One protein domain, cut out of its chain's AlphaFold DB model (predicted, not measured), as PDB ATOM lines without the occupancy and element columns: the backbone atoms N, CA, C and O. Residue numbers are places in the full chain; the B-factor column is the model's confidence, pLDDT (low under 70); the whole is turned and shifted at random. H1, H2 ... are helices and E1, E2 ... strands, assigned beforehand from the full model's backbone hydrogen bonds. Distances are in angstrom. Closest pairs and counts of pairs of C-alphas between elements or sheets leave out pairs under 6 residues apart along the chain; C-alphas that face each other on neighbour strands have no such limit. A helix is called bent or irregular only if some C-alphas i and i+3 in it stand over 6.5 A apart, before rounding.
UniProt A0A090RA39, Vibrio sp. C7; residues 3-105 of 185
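This is residues 3 to 105 of the 185 residues of a protein of Vibrio sp. C7 (UniProt A0A090RA39). What shape does the domain have? Three helices, H1, H2 and H3, run the same way in a bowed row with H2 in the middle, and a tiny sheet of E1 and E2 and long unnamed stretches lie on one side of the row. What is it made of? The 103 printed residues hold E1, H1, E2, H2 and H3 in that order along the chain, mostly helix, and the sheet's order is E1, E2, parallel. How compact is it? It is compact, with a radius of gyration of the C-alphas of 13.6 A and spans of 39 by 29 by 21 A.

How is the sheet paired? E1, residues 10 to 12, and E2, residues 43 to 45, are parallel, with 31 degrees between their directions. N 11 and O 43 are 3.0 A apart and N 45 and O 11 are 2.9 A apart, within hydrogen-bond range. What joins the two strands? H1, residues 21 to 37, lies between them in the chain, a strand-helix-strand unit, two parallel neighbour strands with a helix between, whose crossover is right-handed. The closest C-alphas of H1 and E2 are those of Ser 35 and Ile 44, 7.0 A apart. How do the helices stand? H1 touches H2, residues 61 to 74, at a shallow tilt of 7 degrees, the same way, closest at the C-alphas of Pro 21 and Tyr 63, 5.7 A apart. H2, with residues 68 to 72 alone, only just touches residues 94 to 101 of H3, residues 89 to 104, with 3 pairs of C-alphas within 8 A, closest at Leu 72 and Leu 98, 6.3 A; the tilt is a shallow 14 degrees, the same way. H1 and H3 are apart. How complete are the helix backbones? In H2 and H3 every O i to N i+4 pair is within hydrogen-bond range, and in H1 10 of 13 are.

Where do the strands lie? E1 begins at C-alpha 10, (-17.387, -25.701, -35.309), and E2 ends at C-alpha 45, (-14.273, -21.375, -32.229). How long are the helices? From first to last C-alpha, H1 measures 25.2 A, H2 20.0 A and H3 22.9 A, and H3 ends at C-alpha 104, (-25.200, -23.439, -17.263). Is H1 even along its length? H1 has a kink of 26 degrees near residue 31 and is irregular, with C-alphas 33 and 36 7.4 A apart.

How large is it? The two C-alphas farthest apart are those of Pro 3 and Pro 89, at 41.3 A. Which links are long? Those from E2 to H2, 15 residues, and from H2 to H3, 14 residues, are long. Is anything cut or uncertain? The printed part has no cut, its mean pLDDT is 95.4, and no printed residue is under 70.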
ATOM      1  N   PRO A   3     -18.078 -21.787 -48.053       79.56
ATOM      2  CA  PRO A   3     -18.118 -23.139 -48.621       79.56
ATOM      3  C   PRO A   3     -18.245 -24.280 -47.597       79.56
ATOM      4  O   PRO A   3     -18.522 -25.404 -47.991       79.56
ATOM      5  N   SER A   4     -18.038 -24.009 -46.304       85.75
ATOM      6  CA  SER A   4     -18.060 -25.014 -45.229       85.75
ATOM      7  C   SER A   4     -19.382 -25.062 -44.452       85.75
ATOM      8  O   SER A   4     -19.483 -25.732 -43.424       85.75
ATOM      9  N   LEU A   5     -20.402 -24.315 -44.887       88.12
ATOM     10  CA  LEU A   5     -21.692 -24.294 -44.204       88.12
ATOM     11  C   LEU A   5     -22.341 -25.686 -44.241       88.12
ATOM     12  O   LEU A   5     -22.552 -26.250 -45.310       88.12
ATOM     13  N   GLY A   6     -22.663 -26.226 -43.063       87.38
ATOM     14  CA  GLY A   6     -23.240 -27.564 -42.918       87.38
ATOM     15  C   GLY A   6     -22.237 -28.717 -43.035       87.38
ATOM     16  O   GLY A   6     -22.661 -29.869 -43.010       87.38
ATOM     17  N   THR A   7     -20.930 -28.442 -43.149       92.94
ATOM     18  CA  THR A   7     -19.890 -29.484 -43.256       92.94
ATOM     19  C   THR A   7     -19.012 -29.613 -42.010       92.94
ATOM     20  O   THR A   7     -18.147 -30.484 -41.979       92.94
ATOM     21  N   VAL A   8     -19.168 -28.728 -41.020       93.88
ATOM     22  CA  VAL A   8     -18.361 -28.700 -39.791       93.88
ATOM     23  C   VAL A   8     -19.235 -28.453 -38.567       93.88
ATOM     24  O   VAL A   8     -20.215 -27.714 -38.642       93.88
ATOM     25  N   ASP A   9     -18.844 -29.022 -37.426       92.44
ATOM     26  CA  ASP A   9     -19.513 -28.779 -36.141       92.44
ATOM     27  C   ASP A   9     -19.154 -27.410 -35.551       92.44
ATOM     28  O   ASP A   9     -19.976 -26.760 -34.901       92.44
ATOM     29  N   ALA A  10     -17.919 -26.963 -35.791       94.12
ATOM     30  CA  ALA A  10     -17.387 -25.701 -35.309       94.12
ATOM     31  C   ALA A  10     -16.533 -25.007 -36.370       94.12
ATOM     32  O   ALA A  10     -15.905 -25.662 -37.201       94.12
ATOM     33  N   MET A  11     -16.492 -23.678 -36.315       94.56
ATOM     34  CA  MET A  11     -15.715 -22.858 -37.239       94.56
ATOM     35  C   MET A  11     -14.928 -21.799 -36.480       94.56
ATOM     36  O   MET A  11     -15.496 -21.057 -35.674       94.56
ATOM     37  N   ARG A  12     -13.636 -21.694 -36.801       95.12
ATOM     38  CA  ARG A  12     -12.784 -20.583 -36.377       95.12
ATOM     39  C   ARG A  12     -13.258 -19.305 -37.052       95.12
ATOM     40  O   ARG A  12     -13.353 -19.246 -38.276       95.12
ATOM     41  N   VAL A  13     -13.588 -18.299 -36.246       94.19
ATOM     42  CA  VAL A  13     -14.176 -17.033 -36.724       94.19
ATOM     43  C   VAL A  13     -13.239 -15.835 -36.572       94.19
ATOM     44  O   VAL A  13     -13.632 -14.709 -36.882       94.19
ATOM     45  N   SER A  14     -12.008 -16.072 -36.139       95.25
ATOM     46  CA  SER A  14     -10.955 -15.078 -35.951       95.25
ATOM     47  C   SER A  14      -9.608 -15.607 -36.437       95.25
ATOM     48  O   SER A  14      -9.493 -16.752 -36.876       95.25
ATOM     49  N   ASP A  15      -8.595 -14.759 -36.351       95.56
ATOM     50  CA  ASP A  15      -7.195 -15.138 -36.540       95.56
ATOM     51  C   ASP A  15      -6.621 -15.929 -35.338       95.56
ATOM     52  O   ASP A  15      -7.287 -16.082 -34.309       95.56
ATOM     53  N   ASP A  16      -5.385 -16.421 -35.476       96.19
ATOM     54  CA  ASP A  16      -4.702 -17.253 -34.480       96.19
ATOM     55  C   ASP A  16      -4.303 -16.465 -33.220       96.19
ATOM     56  O   ASP A  16      -3.706 -15.379 -33.285       96.19
ATOM     57  N   VAL A  17      -4.596 -17.043 -32.055       96.38
ATOM     58  CA  VAL A  17      -4.334 -16.452 -30.746       96.38
ATOM     59  C   VAL A  17      -2.850 -16.413 -30.417       96.38
ATOM     60  O   VAL A  17      -2.111 -17.396 -30.485       96.38
ATOM     61  N   GLU A  18      -2.424 -15.246 -29.955       96.75
ATOM     62  CA  GLU A  18      -1.088 -15.010 -29.441       96.75
ATOM     63  C   GLU A  18      -1.185 -14.240 -28.131       96.75
ATOM     64  O   GLU A  18      -2.072 -13.406 -27.955       96.75
ATOM     65  N   ARG A  19      -0.252 -14.488 -27.205       96.88
ATOM     66  CA  ARG A  19      -0.229 -13.858 -25.874       96.88
ATOM     67  C   ARG A  19       0.266 -12.416 -25.954       96.88
ATOM     68  O   ARG A  19       1.339 -12.098 -25.450       96.88
ATOM     69  N   ARG A  20      -0.496 -11.568 -26.641       96.56
ATOM     70  CA  ARG A  20      -0.207 -10.158 -26.887       96.56
ATOM     71  C   ARG A  20      -1.496  -9.332 -26.836       96.56
ATOM     72  O   ARG A  20      -2.521  -9.799 -27.336       96.56
ATOM     73  N   PRO A  21      -1.464  -8.103 -26.291       96.88
ATOM     74  CA  PRO A  21      -2.673  -7.300 -26.099       96.88
ATOM     75  C   PRO A  21      -3.406  -6.986 -27.406       96.88
ATOM     76  O   PRO A  21      -4.621  -7.138 -27.498       96.88
ATOM     77  N   ASP A  22      -2.663  -6.596 -28.442       96.94
ATOM     78  CA  ASP A  22      -3.199  -6.252 -29.758       96.94
ATOM     79  C   ASP A  22      -3.933  -7.432 -30.407       96.94
ATOM     80  O   ASP A  22      -5.020  -7.259 -30.963       96.94
ATOM     81  N   ARG A  23      -3.389  -8.645 -30.251       97.69
ATOM     82  CA  ARG A  23      -3.988  -9.884 -30.760       97.69
ATOM     83  C   ARG A  23      -5.237 -10.269 -29.979       97.69
ATOM     84  O   ARG A  23      -6.264 -10.530 -30.598       97.69
ATOM     85  N   PHE A  24      -5.209 -10.200 -28.645       98.00
ATOM     86  CA  PHE A  24      -6.411 -10.420 -27.832       98.00
ATOM     87  C   PHE A  24      -7.537  -9.441 -28.185       98.00
ATOM     88  O   PHE A  24      -8.682  -9.863 -28.346       98.00
ATOM     89  N   ARG A  25      -7.224  -8.151 -28.374       98.06
ATOM     90  CA  ARG A  25      -8.200  -7.139 -28.807       98.06
ATOM     91  C   ARG A  25      -8.796  -7.471 -30.174       98.06
ATOM     92  O   ARG A  25     -10.017  -7.462 -30.323       98.06
ATOM     93  N   GLN A  26      -7.944  -7.733 -31.166       98.12
ATOM     94  CA  GLN A  26      -8.364  -8.039 -32.535       98.12
ATOM     95  C   GLN A  26      -9.287  -9.265 -32.563       98.12
ATOM     96  O   GLN A  26     -10.402  -9.183 -33.076       98.12
ATOM     97  N   ILE A  27      -8.840 -10.371 -31.966       98.00
ATOM     98  CA  ILE A  27      -9.543 -11.658 -31.965       98.00
ATOM     99  C   ILE A  27     -10.880 -11.564 -31.237       98.00
ATOM    100  O   ILE A  27     -11.885 -12.081 -31.730       98.00
ATOM    101  N   ALA A  28     -10.922 -10.862 -30.100       98.00
ATOM    102  CA  ALA A  28     -12.162 -10.629 -29.371       98.00
ATOM    103  C   ALA A  28     -13.186  -9.902 -30.251       98.00
ATOM    104  O   ALA A  28     -14.287 -10.407 -30.448       98.00
ATOM    105  N   LEU A  29     -12.811  -8.772 -30.860       98.00
ATOM    106  CA  LEU A  29     -13.713  -8.005 -31.726       98.00
ATOM    107  C   LEU A  29     -14.178  -8.823 -32.938       98.00
ATOM    108  O   LEU A  29     -15.374  -8.881 -33.221       98.00
ATOM    109  N   GLU A  30     -13.254  -9.493 -33.628       97.62
ATOM    110  CA  GLU A  30     -13.554 -10.392 -34.747       97.62
ATOM    111  C   GLU A  30     -14.571 -11.476 -34.374       97.62
ATOM    112  O   GLU A  30     -15.526 -11.722 -35.120       97.62
ATOM    113  N   THR A  31     -14.394 -12.084 -33.203       97.56
ATOM    114  CA  THR A  31     -15.303 -13.094 -32.661       97.56
ATOM    115  C   THR A  31     -16.658 -12.483 -32.315       97.56
ATOM    116  O   THR A  31     -17.693 -13.023 -32.703       97.56
ATOM    117  N   PHE A  32     -16.688 -11.327 -31.649       97.81
ATOM    118  CA  PHE A  32     -17.928 -10.676 -31.219       97.81
ATOM    119  C   PHE A  32     -18.812 -10.286 -32.403       97.81
ATOM    120  O   PHE A  32     -20.001 -10.614 -32.404       97.81
ATOM    121  N   TYR A  33     -18.237  -9.711 -33.464       97.06
ATOM    122  CA  TYR A  33     -18.968  -9.392 -34.698       97.06
ATOM    123  C   TYR A  33     -19.540 -10.624 -35.418       97.06
ATOM    124  O   TYR A  33     -20.454 -10.493 -36.235       97.06
ATOM    125  N   ARG A  34     -19.026 -11.825 -35.130       95.19
ATOM    126  CA  ARG A  34     -19.450 -13.093 -35.747       95.19
ATOM    127  C   ARG A  34     -20.196 -14.018 -34.784       95.19
ATOM    128  O   ARG A  34     -20.684 -15.060 -35.213       95.19
ATOM    129  N   SER A  35     -20.365 -13.614 -33.526       94.56
ATOM    130  CA  SER A  35     -21.046 -14.393 -32.482       94.56
ATOM    131  C   SER A  35     -22.486 -14.765 -32.845       94.56
ATOM    132  O   SER A  35     -22.948 -15.837 -32.477       94.56
ATOM    133  N   TRP A  36     -23.172 -13.963 -33.665       93.31
ATOM    134  CA  TRP A  36     -24.517 -14.272 -34.172       93.31
ATOM    135  C   TRP A  36     -24.604 -15.594 -34.961       93.31
ATOM    136  O   TRP A  36     -25.691 -16.150 -35.114       93.31
ATOM    137  N   GLN A  37     -23.477 -16.104 -35.473       94.00
ATOM    138  CA  GLN A  37     -23.401 -17.379 -36.196       94.00
ATOM    139  C   GLN A  37     -23.498 -18.584 -35.249       94.00
ATOM    140  O   GLN A  37     -23.829 -19.691 -35.690       94.00
ATOM    141  N   HIS A  38     -23.216 -18.373 -33.960       95.69
ATOM    142  CA  HIS A  38     -23.153 -19.403 -32.939       95.69
ATOM    143  C   HIS A  38     -24.457 -20.197 -32.847       95.69
ATOM    144  O   HIS A  38     -25.536 -19.639 -32.649       95.69
ATOM    145  N   ARG A  39     -24.354 -21.517 -33.040       93.50
ATOM    146  CA  ARG A  39     -25.467 -22.484 -33.037       93.50
ATOM    147  C   ARG A  39     -26.607 -22.149 -34.008       93.50
ATOM    148  O   ARG A  39     -27.688 -22.729 -33.920       93.50
ATOM    149  N   LYS A  40     -26.362 -21.239 -34.954       93.06
ATOM    150  CA  LYS A  40     -27.211 -20.973 -36.122       93.06
ATOM    151  C   LYS A  40     -26.597 -21.572 -37.378       93.06
ATOM    152  O   LYS A  40     -27.312 -22.175 -38.169       93.06
ATOM    153  N   LEU A  41     -25.282 -21.415 -37.529       93.25
ATOM    154  CA  LEU A  41     -24.502 -21.974 -38.633       93.25
ATOM    155  C   LEU A  41     -23.538 -23.068 -38.148       93.25
ATOM    156  O   LEU A  41     -23.397 -24.087 -38.814       93.25
ATOM    157  N   TRP A  42     -22.902 -22.855 -36.990       93.69
ATOM    158  CA  TRP A  42     -21.901 -23.738 -36.371       93.69
ATOM    159  C   TRP A  42     -21.665 -23.338 -34.911       93.69
ATOM    160  O   TRP A  42     -22.065 -22.252 -34.480       93.69
ATOM    161  N   GLN A  43     -20.972 -24.175 -34.139       94.75
ATOM    162  CA  GLN A  43     -20.315 -23.700 -32.922       94.75
ATOM    163  C   GLN A  43     -19.218 -22.699 -33.310       94.75
ATOM    164  O   GLN A  43     -18.506 -22.894 -34.294       94.75
ATOM    165  N   ILE A  44     -19.078 -21.613 -32.554       94.88
ATOM    166  CA  ILE A  44     -17.968 -20.686 -32.797       94.88
ATOM    167  C   ILE A  44     -16.727 -21.226 -32.101       94.88
ATOM    168  O   ILE A  44     -16.810 -21.711 -30.971       94.88
ATOM    169  N   ASP A  45     -15.598 -21.154 -32.788       96.25
ATOM    170  CA  ASP A  45     -14.273 -21.375 -32.229       96.25
ATOM    171  C   ASP A  45     -13.591 -20.003 -32.082       96.25
ATOM    172  O   ASP A  45     -13.202 -19.421 -33.102       96.25
ATOM    173  N   PRO A  46     -13.502 -19.451 -30.851       95.12
ATOM    174  CA  PRO A  46     -12.774 -18.211 -30.560       95.12
ATOM    175  C   PRO A  46     -11.250 -18.423 -30.493       95.12
ATOM    176  O   PRO A  46     -10.527 -17.553 -30.009       95.12
ATOM    177  N   ASP A  47     -10.781 -19.588 -30.940       96.75
ATOM    178  CA  ASP A  47      -9.437 -20.112 -30.765       96.75
ATOM    179  C   ASP A  47      -9.084 -20.437 -29.298       96.75
ATOM    180  O   ASP A  47      -9.919 -20.464 -28.388       96.75
ATOM    181  N   CYS A  48      -7.825 -20.800 -29.071       96.75
ATOM    182  CA  CYS A  48      -7.370 -21.416 -27.847       96.75
ATOM    183  C   CYS A  48      -7.334 -20.453 -26.649       96.75
ATOM    184  O   CYS A  48      -6.958 -19.280 -26.701       96.75
ATOM    185  N   ILE A  49      -7.619 -21.008 -25.479       96.88
ATOM    186  CA  ILE A  49      -7.506 -20.327 -24.197       96.88
ATOM    187  C   ILE A  49      -6.042 -20.402 -23.741       96.88
ATOM    188  O   ILE A  49      -5.554 -21.448 -23.300       96.88
ATOM    189  N   THR A  50      -5.323 -19.283 -23.857       96.44
ATOM    190  CA  THR A  50      -3.902 -19.143 -23.507       96.44
ATOM    191  C   THR A  50      -3.737 -18.276 -22.259       96.44
ATOM    192  O   THR A  50      -3.751 -17.052 -22.343       96.44
ATOM    193  N   LEU A  51      -3.577 -18.906 -21.091       96.94
ATOM    194  CA  LEU A  51      -3.547 -18.229 -19.776       96.94
ATOM    195  C   LEU A  51      -2.193 -18.321 -19.050       96.94
ATOM    196  O   LEU A  51      -2.064 -17.894 -17.902       96.94
ATOM    197  N   VAL A  52      -1.197 -18.930 -19.695       95.50
ATOM    198  CA  VAL A  52       0.147 -19.166 -19.149       95.50
ATOM    199  C   VAL A  52       1.159 -18.591 -20.123       95.50
ATOM    200  O   VAL A  52       1.149 -18.992 -21.284       95.50
ATOM    201  N   SER A  53       2.003 -17.665 -19.667       94.81
ATOM    202  CA  SER A  53       3.096 -17.090 -20.459       94.81
ATOM    203  C   SER A  53       4.103 -18.156 -20.886       94.81
ATOM    204  O   SER A  53       4.464 -19.016 -20.090       94.81
ATOM    205  N   LEU A  54       4.576 -18.067 -22.126       94.06
ATOM    206  CA  LEU A  54       5.650 -18.894 -22.675       94.06
ATOM    207  C   LEU A  54       6.945 -18.070 -22.773       94.06
ATOM    208  O   LEU A  54       6.861 -16.841 -22.855       94.06
ATOM    209  N   PRO A  55       8.132 -18.706 -22.845       92.00
ATOM    210  CA  PRO A  55       9.415 -17.997 -22.891       92.00
ATOM    211  C   PRO A  55       9.507 -16.892 -23.956       92.00
ATOM    212  O   PRO A  55      10.040 -15.825 -23.681       92.00
ATOM    213  N   ASN A  56       8.928 -17.118 -25.140       92.88
ATOM    214  CA  ASN A  56       8.969 -16.176 -26.269       92.88
ATOM    215  C   ASN A  56       7.608 -15.532 -26.579       92.88
ATOM    216  O   ASN A  56       7.463 -14.855 -27.592       92.88
ATOM    217  N   GLN A  57       6.592 -15.779 -25.751       94.31
ATOM    218  CA  GLN A  57       5.246 -15.264 -25.979       94.31
ATOM    219  C   GLN A  57       4.567 -15.041 -24.630       94.31
ATOM    220  O   GLN A  57       4.082 -15.977 -23.992       94.31
ATOM    221  N   SER A  58       4.568 -13.798 -24.165       96.06
ATOM    222  CA  SER A  58       4.039 -13.434 -22.857       96.06
ATOM    223  C   SER A  58       3.473 -12.022 -22.866       96.06
ATOM    224  O   SER A  58       3.822 -11.192 -23.704       96.06
ATOM    225  N   THR A  59       2.583 -11.763 -21.915       96.75
ATOM    226  CA  THR A  59       2.004 -10.444 -21.691       96.75
ATOM    227  C   THR A  59       1.645 -10.270 -20.214       96.75
ATOM    228  O   THR A  59       1.838 -11.182 -19.403       96.75
ATOM    229  N   GLU A  60       1.163  -9.089 -19.849       96.56
ATOM    230  CA  GLU A  60       0.798  -8.734 -18.478       96.56
ATOM    231  C   GLU A  60      -0.533  -9.373 -18.051       96.56
ATOM    232  O   GLU A  60      -1.384  -9.718 -18.875       96.56
ATOM    233  N   ARG A  61      -0.734  -9.511 -16.732       96.25
ATOM    234  CA  ARG A  61      -1.923 -10.157 -16.146       96.25
ATOM    235  C   ARG A  61      -3.233  -9.567 -16.673       96.25
ATOM    236  O   ARG A  61      -4.110 -10.339 -17.047       96.25
ATOM    237  N   GLN A  62      -3.334  -8.242 -16.753       96.69
ATOM    238  CA  GLN A  62      -4.553  -7.553 -17.186       96.69
ATOM    239  C   GLN A  62      -5.022  -7.971 -18.589       96.69
ATOM    240  O   GLN A  62      -6.217  -8.053 -18.855       96.69
ATOM    241  N   TYR A  63      -4.093  -8.316 -19.483       98.12
ATOM    242  CA  TYR A  63      -4.434  -8.733 -20.840       98.12
ATOM    243  C   TYR A  63      -4.890 -10.193 -20.892       98.12
ATOM    244  O   TYR A  63      -5.754 -10.540 -21.694       98.12
ATOM    245  N   TYR A  64      -4.392 -11.044 -19.989       98.31
ATOM    246  CA  TYR A  64      -4.994 -12.360 -19.766       98.31
ATOM    247  C   TYR A  64      -6.391 -12.248 -19.146       98.31
ATOM    248  O   TYR A  64      -7.267 -13.035 -19.504       98.31
ATOM    249  N   ASP A  65      -6.620 -11.261 -18.271       98.38
ATOM    250  CA  ASP A  65      -7.945 -10.985 -17.703       98.38
ATOM    251  C   ASP A  65      -8.941 -10.546 -18.780       98.38
ATOM    252  O   ASP A  65     -10.083 -11.018 -18.795       98.38
ATOM    253  N   PHE A  66      -8.480  -9.728 -19.729       98.69
ATOM    254  CA  PHE A  66      -9.216  -9.413 -20.947       98.69
ATOM    255  C   PHE A  66      -9.523 -10.670 -21.770       98.69
ATOM    256  O   PHE A  66     -10.690 -10.934 -22.067       98.69
ATOM    257  N   HIS A  67      -8.508 -11.490 -22.075       98.38
ATOM    258  CA  HIS A  67      -8.671 -12.719 -22.864       98.38
ATOM    259  C   HIS A  67      -9.707 -13.671 -22.258       98.38
ATOM    260  O   HIS A  67     -10.651 -14.082 -22.932       98.38
ATOM    261  N   ARG A  68      -9.603 -13.984 -20.958       98.06
ATOM    262  CA  ARG A  68     -10.567 -14.886 -20.304       98.06
ATOM    263  C   ARG A  68     -11.990 -14.328 -20.309       98.06
ATOM    264  O   ARG A  68     -12.935 -15.107 -20.404       98.06
ATOM    265  N   THR A  69     -12.156 -13.008 -20.224       98.69
ATOM    266  CA  THR A  69     -13.476 -12.360 -20.273       98.69
ATOM    267  C   THR A  69     -14.047 -12.376 -21.689       98.69
ATOM    268  O   THR A  69     -15.245 -12.608 -21.861       98.69
ATOM    269  N   ALA A  70     -13.200 -12.237 -22.713       98.38
ATOM    270  CA  ALA A  70     -13.606 -12.382 -24.107       98.38
ATOM    271  C   ALA A  70     -14.064 -13.813 -24.428       98.38
ATOM    272  O   ALA A  70     -15.114 -14.010 -25.045       98.38
ATOM    273  N   VAL A  71     -13.344 -14.822 -23.931       97.56
ATOM    274  CA  VAL A  71     -13.743 -16.236 -24.030       97.56
ATOM    275  C   VAL A  71     -15.056 -16.491 -23.283       97.56
ATOM    276  O   VAL A  71     -15.967 -17.116 -23.826       97.56
ATOM    277  N   LEU A  72     -15.191 -15.967 -22.058       98.19
ATOM    278  CA  LEU A  72     -16.407 -16.091 -21.247       98.19
ATOM    279  C   LEU A  72     -17.645 -15.534 -21.977       98.19
ATOM    280  O   LEU A  72     -18.717 -16.152 -21.940       98.19
ATOM    281  N   ALA A  73     -17.494 -14.387 -22.653       98.00
ATOM    282  CA  ALA A  73     -18.537 -13.785 -23.479       98.00
ATOM    283  C   ALA A  73     -18.845 -14.632 -24.722       98.00
ATOM    284  O   ALA A  73     -20.012 -14.876 -25.023       98.00
ATOM    285  N   SER A  74     -17.813 -15.115 -25.413       95.75
ATOM    286  CA  SER A  74     -17.961 -15.841 -26.679       95.75
ATOM    287  C   SER A  74     -18.705 -17.167 -26.508       95.75
ATOM    288  O   SER A  74     -19.609 -17.465 -27.283       95.75
ATOM    289  N   GLY A  75     -18.389 -17.952 -25.473       88.81
ATOM    290  CA  GLY A  75     -18.854 -19.341 -25.409       88.81
ATOM    291  C   GLY A  75     -18.294 -20.167 -26.576       88.81
ATOM    292  O   GLY A  75     -17.217 -19.869 -27.089       88.81
ATOM    293  N   GLY A  76     -19.022 -21.197 -27.013       91.81
ATOM    294  CA  GLY A  76     -18.569 -22.063 -28.107       91.81
ATOM    295  C   GLY A  76     -17.508 -23.084 -27.694       91.81
ATOM    296  O   GLY A  76     -17.588 -23.662 -26.606       91.81
ATOM    297  N   LEU A  77     -16.565 -23.371 -28.596       94.62
ATOM    298  CA  LEU A  77     -15.476 -24.303 -28.311       94.62
ATOM    299  C   LEU A  77     -14.525 -23.727 -27.260       94.62
ATOM    300  O   LEU A  77     -14.161 -22.557 -27.291       94.62
ATOM    301  N   MET A  78     -14.089 -24.589 -26.342       94.50
ATOM    302  CA  MET A  78     -13.066 -24.267 -25.353       94.50
ATOM    303  C   MET A  78     -11.908 -25.247 -25.500       94.50
ATOM    304  O   MET A  78     -12.031 -26.423 -25.157       94.50
ATOM    305  N   LEU A  79     -10.781 -24.751 -26.004       95.19
ATOM    306  CA  LEU A  79      -9.572 -25.533 -26.258       95.19
ATOM    307  C   LEU A  79      -8.410 -24.941 -25.462       95.19
ATOM    308  O   LEU A  79      -8.237 -23.725 -25.423       95.19
ATOM    309  N   SER A  80      -7.608 -25.780 -24.803       94.81
ATOM    310  CA  SER A  80      -6.414 -25.296 -24.101       94.81
ATOM    311  C   SER A  80      -5.267 -25.067 -25.069       94.81
ATOM    312  O   SER A  80      -4.828 -26.000 -25.732       94.81
ATOM    313  N   GLY A  81      -4.737 -23.843 -25.075       93.75
ATOM    314  CA  GLY A  81      -3.475 -23.495 -25.737       93.75
ATOM    315  C   GLY A  81      -2.298 -23.375 -24.761       93.75
ATOM    316  O   GLY A  81      -1.236 -22.860 -25.121       93.75
ATOM    317  N   ALA A  82      -2.493 -23.765 -23.497       91.50
ATOM    318  CA  ALA A  82      -1.465 -23.746 -22.461       91.50
ATOM    319  C   ALA A  82      -0.894 -25.157 -22.216       91.50
ATOM    320  O   ALA A  82      -1.665 -26.125 -22.237       91.50
ATOM    321  N   PRO A  83       0.418 -25.288 -21.927       90.62
ATOM    322  CA  PRO A  83       0.993 -26.551 -21.480       90.62
ATOM    323  C   PRO A  83       0.321 -26.997 -20.176       90.62
ATOM    324  O   PRO A  83       0.413 -26.315 -19.155       90.62
ATOM    325  N   LEU A  84      -0.372 -28.141 -20.204       91.12
ATOM    326  CA  LEU A  84      -1.123 -28.643 -19.045       91.12
ATOM    327  C   LEU A  84      -0.267 -28.825 -17.774       91.12
ATOM    328  O   LEU A  84      -0.759 -28.489 -16.697       91.12
ATOM    329  N   PRO A  85       0.997 -29.294 -17.853       93.75
ATOM    330  CA  PRO A  85       1.854 -29.402 -16.670       93.75
ATOM    331  C   PRO A  85       2.219 -28.053 -16.032       93.75
ATOM    332  O   PRO A  85       2.616 -28.019 -14.872       93.75
ATOM    333  N   GLU A  86       2.084 -26.949 -16.770       92.56
ATOM    334  CA  GLU A  86       2.503 -25.603 -16.356       92.56
ATOM    335  C   GLU A  86       1.310 -24.705 -15.986       92.56
ATOM    336  O   GLU A  86       1.444 -23.484 -15.862       92.56
ATOM    337  N   LEU A  87       0.114 -25.282 -15.819       94.94
ATOM    338  CA  LEU A  87      -1.061 -24.504 -15.439       94.94
ATOM    339  C   LEU A  87      -0.863 -23.847 -14.072       94.94
ATOM    340  O   LEU A  87      -0.740 -24.495 -13.035       94.94
ATOM    341  N   THR A  88      -0.900 -22.519 -14.074       96.50
ATOM    342  CA  THR A  88      -0.867 -21.712 -12.855       96.50
ATOM    343  C   THR A  88      -2.202 -21.802 -12.099       96.50
ATOM    344  O   THR A  88      -3.238 -22.069 -12.721       96.50
ATOM    345  N   PRO A  89      -2.248 -21.490 -10.788       97.06
ATOM    346  CA  PRO A  89      -3.511 -21.410 -10.044       97.06
ATOM    347  C   PRO A  89      -4.548 -20.486 -10.699       97.06
ATOM    348  O   PRO A  89      -5.731 -20.812 -10.752       97.06
ATOM    349  N   TYR A  90      -4.091 -19.373 -11.280       97.19
ATOM    350  CA  TYR A  90      -4.922 -18.460 -12.066       97.19
ATOM    351  C   TYR A  90      -5.572 -19.146 -13.276       97.19
ATOM    352  O   TYR A  90      -6.773 -18.994 -13.513       97.19
ATOM    353  N   ALA A  91      -4.791 -19.917 -14.038       97.56
ATOM    354  CA  ALA A  91      -5.293 -20.634 -15.204       97.56
ATOM    355  C   ALA A  91      -6.301 -21.717 -14.790       97.56
ATOM    356  O   ALA A  91      -7.367 -21.819 -15.391       97.56
ATOM    357  N   ILE A  92      -6.005 -22.470 -13.725       97.56
ATOM    358  CA  ILE A  92      -6.899 -23.504 -13.181       97.56
ATOM    359  C   ILE A  92      -8.232 -22.891 -12.732       97.56
ATOM    360  O   ILE A  92      -9.291 -23.369 -13.138       97.56
ATOM    361  N   GLN A  93      -8.196 -21.815 -11.941       97.56
ATOM    362  CA  GLN A  93      -9.405 -21.136 -11.466       97.56
ATOM    363  C   GLN A  93     -10.240 -20.589 -12.632       97.56
ATOM    364  O   GLN A  93     -11.464 -20.729 -12.647       97.56
ATOM    365  N   THR A  94      -9.580 -20.004 -13.635       98.12
ATOM    366  CA  THR A  94     -10.247 -19.506 -14.843       98.12
ATOM    367  C   THR A  94     -10.950 -20.643 -15.584       98.12
ATOM    368  O   THR A  94     -12.134 -20.526 -15.891       98.12
ATOM    369  N   TRP A  95     -10.275 -21.777 -15.799       97.62
ATOM    370  CA  TRP A  95     -10.874 -22.960 -16.422       97.62
ATOM    371  C   TRP A  95     -12.073 -23.500 -15.645       97.62
ATOM    372  O   TRP A  95     -13.100 -23.806 -16.245       97.62
ATOM    373  N   GLN A  96     -11.979 -23.582 -14.317       97.56
ATOM    374  CA  GLN A  96     -13.098 -24.020 -13.478       97.56
ATOM    375  C   GLN A  96     -14.328 -23.124 -13.670       97.56
ATOM    376  O   GLN A  96     -15.429 -23.635 -13.869       97.56
ATOM    377  N   LYS A  97     -14.144 -21.799 -13.672       98.19
ATOM    378  CA  LYS A  97     -15.224 -20.830 -13.906       98.19
ATOM    379  C   LYS A  97     -15.806 -20.958 -15.318       98.19
ATOM    380  O   LYS A  97     -17.017 -21.109 -15.456       98.19
ATOM    381  N   LEU A  98     -14.962 -21.009 -16.351       97.81
ATOM    382  CA  LEU A  98     -15.398 -21.187 -17.742       97.81
ATOM    383  C   LEU A  98     -16.218 -22.474 -17.932       97.81
ATOM    384  O   LEU A  98     -17.295 -22.439 -18.528       97.81
ATOM    385  N   LEU A  99     -15.771 -23.594 -17.354       96.94
ATOM    386  CA  LEU A  99     -16.502 -24.865 -17.387       96.94
ATOM    387  C   LEU A  99     -17.852 -24.777 -16.667       96.94
ATOM    388  O   LEU A  99     -18.837 -25.325 -17.157       96.94
ATOM    389  N   VAL A 100     -17.923 -24.088 -15.523       96.31
ATOM    390  CA  VAL A 100     -19.190 -23.846 -14.814       96.31
ATOM    391  C   VAL A 100     -20.142 -23.011 -15.673       96.31
ATOM    392  O   VAL A 100     -21.287 -23.417 -15.857       96.31
ATOM    393  N   ARG A 101     -19.677 -21.908 -16.277       96.62
ATOM    394  CA  ARG A 101     -20.496 -21.111 -17.210       96.62
ATOM    395  C   ARG A 101     -21.011 -21.955 -18.372       96.62
ATOM    396  O   ARG A 101     -22.199 -21.891 -18.668       96.62
ATOM    397  N   GLN A 102     -20.157 -22.774 -18.989       94.88
ATOM    398  CA  GLN A 102     -20.551 -23.621 -20.120       94.88
ATOM    399  C   GLN A 102     -21.585 -24.691 -19.732       94.88
ATOM    400  O   GLN A 102     -22.418 -25.072 -20.551       94.88
ATOM    401  N   ARG A 103     -21.545 -25.185 -18.485       95.38
ATOM    402  CA  ARG A 103     -22.554 -26.121 -17.960       95.38
ATOM    403  C   ARG A 103     -23.915 -25.463 -17.757       95.38
ATOM    404  O   ARG A 103     -24.920 -26.146 -17.905       95.38
ATOM    405  N   HIS A 104     -23.946 -24.177 -17.405       96.69
ATOM    406  CA  HIS A 104     -25.200 -23.439 -17.263       96.69
ATOM    407  C   HIS A 104     -25.853 -23.172 -18.617       96.69
ATOM    408  O   HIS A 104     -27.048 -23.394 -18.780       96.69
ATOM    409  N   THR A 105     -25.064 -22.744 -19.600       95.38
ATOM    410  CA  THR A 105     -25.556 -22.523 -20.956       95.38
ATOM    411  C   THR A 105     -24.432 -22.621 -21.974       95.38
ATOM    412  O   THR A 105     -23.296 -22.204 -21.728       95.38
TER     413      THR A 105